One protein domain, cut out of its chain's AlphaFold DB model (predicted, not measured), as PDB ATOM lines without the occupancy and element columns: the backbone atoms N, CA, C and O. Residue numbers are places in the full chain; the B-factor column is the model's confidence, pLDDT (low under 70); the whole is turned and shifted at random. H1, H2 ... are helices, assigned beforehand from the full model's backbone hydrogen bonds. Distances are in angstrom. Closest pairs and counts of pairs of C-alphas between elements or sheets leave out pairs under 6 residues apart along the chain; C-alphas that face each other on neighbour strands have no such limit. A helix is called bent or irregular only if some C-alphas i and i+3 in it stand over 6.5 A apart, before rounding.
ATOM      1  N   SER A 129       9.706  18.633  26.261       96.44
ATOM      2  CA  SER A 129       8.304  18.838  25.925       96.44
ATOM      3  C   SER A 129       7.824  20.205  26.412       96.44
ATOM      4  O   SER A 129       8.373  20.803  27.340       96.44
ATOM      5  N   TYR A 130       6.732  20.695  25.824       95.38
ATOM      6  CA  TYR A 130       6.129  21.959  26.248       95.38
ATOM      7  C   TYR A 130       5.784  21.973  27.747       95.38
ATOM      8  O   TYR A 130       6.048  22.956  28.436       95.38
ATOM      9  N   ARG A 131       5.268  20.854  28.276       95.94
ATOM     10  CA  ARG A 131       4.943  20.710  29.702       95.94
ATOM     11  C   ARG A 131       6.184  20.823  30.591       95.94
ATOM     12  O   ARG A 131       6.125  21.479  31.623       95.94
ATOM     13  N   GLU A 132       7.300  20.211  30.202       95.75
ATOM     14  CA  GLU A 132       8.562  20.312  30.953       95.75
ATOM     15  C   GLU A 132       9.110  21.742  30.932       95.75
ATOM     16  O   GLU A 132       9.533  22.250  31.967       95.75
ATOM     17  N   LYS A 133       9.021  22.435  29.789       95.81
ATOM     18  CA  LYS A 133       9.409  23.851  29.690       95.81
ATOM     19  C   LYS A 133       8.558  24.752  30.588       95.81
ATOM     20  O   LYS A 133       9.095  25.670  31.202       95.81
ATOM     21  N   GLN A 134       7.254  24.487  30.701       95.56
ATOM     22  CA  GLN A 134       6.379  25.207  31.632       95.56
ATOM     23  C   GLN A 134       6.782  24.977  33.093       95.56
ATOM     24  O   GLN A 134       6.894  25.944  33.842       95.56
ATOM     25  N   LEU A 135       7.056  23.728  33.484       94.06
ATOM     26  CA  LEU A 135       7.521  23.410  34.841       94.06
ATOM     27  C   LEU A 135       8.834  24.127  35.172       94.06
ATOM     28  O   LEU A 135       8.965  24.695  36.256       94.06
ATOM     29  N   LEU A 136       9.769  24.161  34.219       93.88
ATOM     30  CA  LEU A 136      11.031  24.881  34.368       93.88
ATOM     31  C   LEU A 136      10.808  26.393  34.529       93.88
ATOM     32  O   LEU A 136      11.448  27.022  35.367       93.88
ATOM     33  N   ALA A 137       9.879  26.981  33.771       94.75
ATOM     34  CA  ALA A 137       9.539  28.397  33.893       94.75
ATOM     35  C   ALA A 137       8.862  28.736  35.234       94.75
ATOM     36  O   ALA A 137       9.135  29.783  35.822       94.75
ATOM     37  N   GLU A 138       8.016  27.846  35.759       93.38
ATOM     38  CA  GLU A 138       7.440  27.992  37.101       93.38
ATOM     39  C   GLU A 138       8.505  27.906  38.198       93.38
ATOM     40  O   GLU A 138       8.457  28.664  39.168       93.38
ATOM     41  N   GLU A 139       9.467  26.991  38.066       91.75
ATOM     42  CA  GLU A 139      10.590  26.888  38.997       91.75
ATOM     43  C   GLU A 139      11.474  28.132  38.932       91.75
ATOM     44  O   GLU A 139      11.746  28.742  39.965       91.75
ATOM     45  N   PHE A 140      11.797  28.589  37.725       94.06
ATOM     46  CA  PHE A 140      12.518  29.834  37.499       94.06
ATOM     47  C   PHE A 140      11.820  31.042  38.140       94.06
ATOM     48  O   PHE A 140      12.477  31.840  38.808       94.06
ATOM     49  N   ARG A 141      10.488  31.163  38.030       93.00
ATOM     50  CA  ARG A 141       9.721  32.215  38.726       93.00
ATOM     51  C   ARG A 141       9.934  32.174  40.240       93.00
ATOM     52  O   ARG A 141      10.105  33.216  40.867       93.00
ATOM     53  N   ARG A 142       9.895  30.978  40.839       90.62
ATOM     54  CA  ARG A 142      10.073  30.812  42.290       90.62
ATOM     55  C   ARG A 142      11.476  31.214  42.731       90.62
ATOM     56  O   ARG A 142      11.600  31.962  43.694       90.62
ATOM     57  N   GLU A 143      12.500  30.760  42.015       88.12
ATOM     58  CA  GLU A 143      13.895  31.074  42.348       88.12
ATOM     59  C   GLU A 143      14.197  32.568  42.156       88.12
ATOM     60  O   GLU A 143      14.821  33.203  43.005       88.12
ATOM     61  N   THR A 144      13.683  33.177  41.086       89.56
ATOM     62  CA  THR A 144      13.917  34.603  40.792       89.56
ATOM     63  C   THR A 144      13.151  35.556  41.708       89.56
ATOM     64  O   THR A 144      13.564  36.707  41.875       89.56
ATOM     65  N   ALA A 145      12.089  35.093  42.372       87.38
ATOM     66  CA  ALA A 145      11.375  35.884  43.373       87.38
ATOM     67  C   ALA A 145      12.265  36.256  44.574       87.38
ATOM     68  O   ALA A 145      12.068  37.321  45.163       87.38
ATOM     69  N   ALA A 146      13.249  35.412  44.908       86.38
ATOM     70  CA  ALA A 146      14.200  35.642  45.997       86.38
ATOM     71  C   ALA A 146      15.387  36.543  45.605       86.38
ATOM     72  O   ALA A 146      16.131  36.988  46.477       86.38
ATOM     73  N   ILE A 147      15.566  36.819  44.309       85.19
ATOM     74  CA  ILE A 147      16.677  37.619  43.784       85.19
ATOM     75  C   ILE A 147      16.382  39.124  43.973       85.19
ATOM     76  O   ILE A 147      15.234  39.540  43.754       85.19
ATOM     77  N   PRO A 148      17.385  39.952  44.342       88.12
ATOM     78  CA  PRO A 148      17.269  41.412  44.392       88.12
ATOM     79  C   PRO A 148      16.710  42.036  43.101       88.12
ATOM     80  O   PRO A 148      16.865  41.498  42.005       88.12
ATOM     81  N   GLY A 149      16.018  43.173  43.218       85.31
ATOM     82  CA  GLY A 149      15.311  43.790  42.085       85.31
ATOM     83  C   GLY A 149      16.228  44.261  40.949       85.31
ATOM     84  O   GLY A 149      15.861  44.159  39.782       85.31
ATOM     85  N   ASP A 150      17.428  44.724  41.280       86.31
ATOM     86  CA  ASP A 150      18.485  45.109  40.342       86.31
ATOM     87  C   ASP A 150      19.061  43.901  39.588       86.31
ATOM     88  O   ASP A 150      19.171  43.937  38.361       86.31
ATOM     89  N   GLU A 151      19.355  42.803  40.287       85.25
ATOM     90  CA  GLU A 151      19.781  41.541  39.664       85.25
ATOM     91  C   GLU A 151      18.682  40.958  38.758       85.25
ATOM     92  O   GLU A 151      18.955  40.465  37.661       85.25
ATOM     93  N   ARG A 152      17.414  41.079  39.167       87.94
ATOM     94  CA  ARG A 152      16.257  40.651  38.368       87.94
ATOM     95  C   ARG A 152      16.072  41.493  37.107       87.94
ATOM     96  O   ARG A 152      15.745  40.939  36.061       87.94
ATOM     97  N   ALA A 153      16.305  42.803  37.186       88.31
ATOM     98  CA  ALA A 153      16.273  43.689  36.023       88.31
ATOM     99  C   ALA A 153      17.361  43.319  35.001       88.31
ATOM    100  O   ALA A 153      17.082  43.251  33.806       88.31
ATOM    101  N   HIS A 154      18.570  42.980  35.464       88.06
ATOM    102  CA  HIS A 154      19.628  42.476  34.582       88.06
ATOM    103  C   HIS A 154      19.253  41.133  33.945       88.06
ATOM    104  O   HIS A 154      19.468  40.929  32.751       88.06
ATOM    105  N   LEU A 155      18.661  40.216  34.714       89.88
ATOM    106  CA  LEU A 155      18.193  38.933  34.190       89.88
ATOM    107  C   LEU A 155      17.110  39.113  33.116       89.88
ATOM    108  O   LEU A 155      17.126  38.405  32.107       89.88
ATOM    109  N   HIS A 156      16.213  40.084  33.305       92.12
ATOM    110  CA  HIS A 156      15.226  40.471  32.302       92.12
ATOM    111  C   HIS A 156      15.896  40.957  31.011       92.12
ATOM    112  O   HIS A 156      15.591  40.436  29.941       92.12
ATOM    113  N   GLU A 157      16.870  41.871  31.102       90.81
ATOM    114  CA  GLU A 157      17.604  42.373  29.931       90.81
ATOM    115  C   GLU A 157      18.324  41.241  29.174       90.81
ATOM    116  O   GLU A 157      18.270  41.164  27.944       90.81
ATOM    117  N   ILE A 158      18.970  40.318  29.894       90.25
ATOM    118  CA  ILE A 158      19.657  39.160  29.302       90.25
ATOM    119  C   ILE A 158      18.679  38.296  28.501       90.25
ATOM    120  O   ILE A 158      19.002  37.860  27.389       90.25
ATOM    121  N   LEU A 159      17.489  38.049  29.049       92.12
ATOM    122  CA  LEU A 159      16.445  37.281  28.384       92.12
ATOM    123  C   LEU A 159      15.848  38.031  27.183       92.12
ATOM    124  O   LEU A 159      15.633  37.419  26.135       92.12
ATOM    125  N   GLU A 160      15.626  39.345  27.278       92.25
ATOM    126  CA  GLU A 160      15.145  40.169  26.158       92.25
ATOM    127  C   GLU A 160      16.137  40.162  24.994       92.25
ATOM    128  O   GLU A 160      15.762  39.982  23.831       92.25
ATOM    129  N   ARG A 161      17.429  40.275  25.316       89.50
ATOM    130  CA  ARG A 161      18.533  40.230  24.351       89.50
ATOM    131  C   ARG A 161      18.877  38.812  23.887       89.50
ATOM    132  O   ARG A 161      19.777  38.656  23.061       89.50
ATOM    133  N   ARG A 162      18.161  37.795  24.389       90.00
ATOM    134  CA  ARG A 162      18.335  36.365  24.071       90.00
ATOM    135  C   ARG A 162      19.774  35.887  24.253       90.00
ATOM    136  O   ARG A 162      20.305  35.133  23.440       90.00
ATOM    137  N   LEU A 163      20.413  36.355  25.319       88.25
ATOM    138  CA  LEU A 163      21.802  36.027  25.630       88.25
ATOM    139  C   LEU A 163      21.944  34.701  26.385       88.25
ATOM    140  O   LEU A 163      23.056  34.190  26.499       88.25
ATOM    141  N   LEU A 164      20.847  34.119  26.885       89.62
ATOM    142  CA  LEU A 164      20.887  32.784  27.478       89.62
ATOM    143  C   LEU A 164      20.920  31.693  26.398       89.62
ATOM    144  O   LEU A 164      20.200  31.802  25.403       89.62
ATOM    145  N   PRO A 165      21.663  30.592  26.624       88.81
ATOM    146  CA  PRO A 165      21.719  29.438  25.728       88.81
ATOM    147  C   PRO A 165      20.453  28.573  25.823       88.81
ATOM    148  O   PRO A 165      20.518  27.364  26.049       88.81
ATOM    149  N   VAL A 166      19.282  29.188  25.662       92.25
ATOM    150  CA  VAL A 166      17.978  28.524  25.702       92.25
ATOM    151  C   VAL A 166      17.267  28.617  24.349       92.25
ATOM    152  O   VAL A 166      17.454  29.582  23.607       92.25
ATOM    153  N   PRO A 167      16.424  27.631  24.003       91.38
ATOM    154  CA  PRO A 167      15.527  27.730  22.857       91.38
ATOM    155  C   PRO A 167      14.588  28.942  22.952       91.38
ATOM    156  O   PRO A 167      14.159  29.319  24.042       91.38
ATOM    157  N   SER A 168      14.218  29.517  21.805       91.00
ATOM    158  CA  SER A 168      13.379  30.726  21.732       91.00
ATOM    159  C   SER A 168      12.039  30.595  22.460       91.00
ATOM    160  O   SER A 168      11.579  31.560  23.065       91.00
ATOM    161  N   ASP A 169      11.409  29.422  22.405       93.56
ATOM    162  CA  ASP A 169      10.130  29.168  23.069       93.56
ATOM    163  C   ASP A 169      10.281  29.107  24.595       93.56
ATOM    164  O   ASP A 169       9.482  29.693  25.320       93.56
ATOM    165  N   LEU A 170      11.357  28.487  25.089       94.75
ATOM    166  CA  LEU A 170      11.692  28.520  26.509       94.75
ATOM    167  C   LEU A 170      12.046  29.943  26.966       94.75
ATOM    168  O   LEU A 170      11.559  30.370  28.004       94.75
ATOM    169  N   ASN A 171      12.812  30.710  26.183       94.44
ATOM    170  CA  ASN A 171      13.141  32.103  26.513       94.44
ATOM    171  C   ASN A 171      11.883  32.956  26.745       94.44
ATOM    172  O   ASN A 171      11.845  33.763  27.667       94.44
ATOM    173  N   GLN A 172      10.846  32.765  25.925       94.81
ATOM    174  CA  GLN A 172       9.566  33.463  26.080       94.81
ATOM    175  C   GLN A 172       8.851  33.075  27.377       94.81
ATOM    176  O   GLN A 172       8.332  33.946  28.069       94.81
ATOM    177  N   LEU A 173       8.859  31.785  27.733       95.44
ATOM    178  CA  LEU A 173       8.293  31.319  29.001       95.44
ATOM    179  C   LEU A 173       9.050  31.895  30.207       95.44
ATOM    180  O   LEU A 173       8.418  32.277  31.188       95.44
ATOM    181  N   LEU A 174      10.380  31.995  30.126       95.00
ATOM    182  CA  LEU A 174      11.209  32.590  31.179       95.00
ATOM    183  C   LEU A 174      10.987  34.106  31.304       95.00
ATOM    184  O   LEU A 174      10.891  34.605  32.421       95.00
ATOM    185  N   LEU A 175      10.841  34.832  30.190       94.62
ATOM    186  CA  LEU A 175      10.471  36.255  30.206       94.62
ATOM    187  C   LEU A 175       9.114  36.471  30.880       94.62
ATOM    188  O   LEU A 175       9.017  37.234  31.837       94.62
ATOM    189  N   ALA A 176       8.094  35.723  30.458       93.75
ATOM    190  CA  ALA A 176       6.763  35.778  31.062       93.75
ATOM    191  C   ALA A 176       6.762  35.351  32.544       93.75
ATOM    192  O   ALA A 176       5.860  35.695  33.306       93.75
ATOM    193  N   ALA A 177       7.758  34.576  32.977       92.31
ATOM    194  CA  ALA A 177       7.930  34.208  34.374       92.31
ATOM    195  C   ALA A 177       8.485  35.352  35.240       92.31
ATOM    196  O   ALA A 177       8.240  35.319  36.447       92.31
ATOM    197  N   LEU A 178       9.179  36.341  34.659       89.81
ATOM    198  CA  LEU A 178       9.677  37.528  35.369       89.81
ATOM    199  C   LEU A 178       8.651  38.654  35.488       89.81
ATOM    200  O   LEU A 178       8.794  39.504  36.371       89.81
ATOM    201  N   GLU A 179       7.642  38.684  34.617       84.12
ATOM    202  CA  GLU A 179       6.588  39.688  34.702       84.12
ATOM    203  C   GLU A 179       5.802  39.532  36.017       84.12
ATOM    204  O   GLU A 179       5.462  38.411  36.421       84.12
ATOM    205  N   PRO A 180       5.510  40.638  36.728       67.38
ATOM    206  CA  PRO A 180       4.702  40.577  37.934       67.38
ATOM    207  C   PRO A 180       3.314  40.039  37.580       67.38
ATOM    208  O   PRO A 180       2.646  40.563  36.689       67.38
TER     209      PRO A 180
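This is residues 129 to 180 of the 186 residues of an uncharacterized protein of Betaproteobacteria bacterium RIFCSPLOWO2_12_FULL_68_20 (UniProt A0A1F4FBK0). H1 and H2 make a V, joined at its corner by the tight link of residues 146 to 148, and H3 packs on both of them, running back toward that corner. The three centres make a triangle, with H3 nearer to H1 than to H2, and residues 161 to 167 lead from the end of H2 to the start of H3. The printed part has 52 residues with three named helices, H1, H2 and H3 in that order, and no named strand; the class is all helix. The whole is compact, with a radius of gyration of the C-alphas of 10.4 A and spans of 32 by 22 by 16 A.

Begin at Ser 129, just before the first helix. Find C-alpha 130 at (6.129, 21.959, 26.248); from there H1, residues 130 to 145, runs 22.7 A to C-alpha 145 at (11.375, 35.884, 43.373), and with 16 residues it is the longest helix. Next look at Gly 149, where H2 begins; it holds residues 149 to 160 and measures 16.3 A from first to last C-alpha. Further on, H3 holds residues 168 to 178 and runs 15.7 A, ending with C-alpha 178 at (9.677, 37.528, 35.369). None of the three helices is bent or irregular.

Start with H1 and look for H3, which it touches, with 14 pairs of C-alphas within 8 A. The closest C-alphas of the two are those of Arg 141 and Ala 177, 5.1 A apart. H1 and H3 run the same way at a shallow tilt of 34.6 degrees, only just short of steep. H1 and H2 are close but not clearly touching; their closest C-alphas, those of Thr 144 and Arg 152, are 6.9 A apart. These two run opposite ways at a shallow tilt of 28 degrees, and their centres are 16.0 A apart. H2 and H3 form a helical hairpin: they touch, with the C-alphas of Leu 159 and Leu 175 closest at 6.3 A, and run opposite ways at a shallow tilt of 22 degrees. In the backbones of H1, H2 and H3, every O i to N i+4 pair is within hydrogen-bond range.

The two C-alphas farthest apart are those of Ser 129 and Asp 150, at 31.6 A. From the first printed C-alpha, Ser 129, to the last, Pro 180, the distance is 25.1 A. The printed part has no cut. The link from H1 to H2 is tight, with 3 residues, and the link from H2 to H3 is short, with 7. In the B-factor column the mean pLDDT of the printed part of this model is 90.9, and residue 180 is the one printed residue under 70.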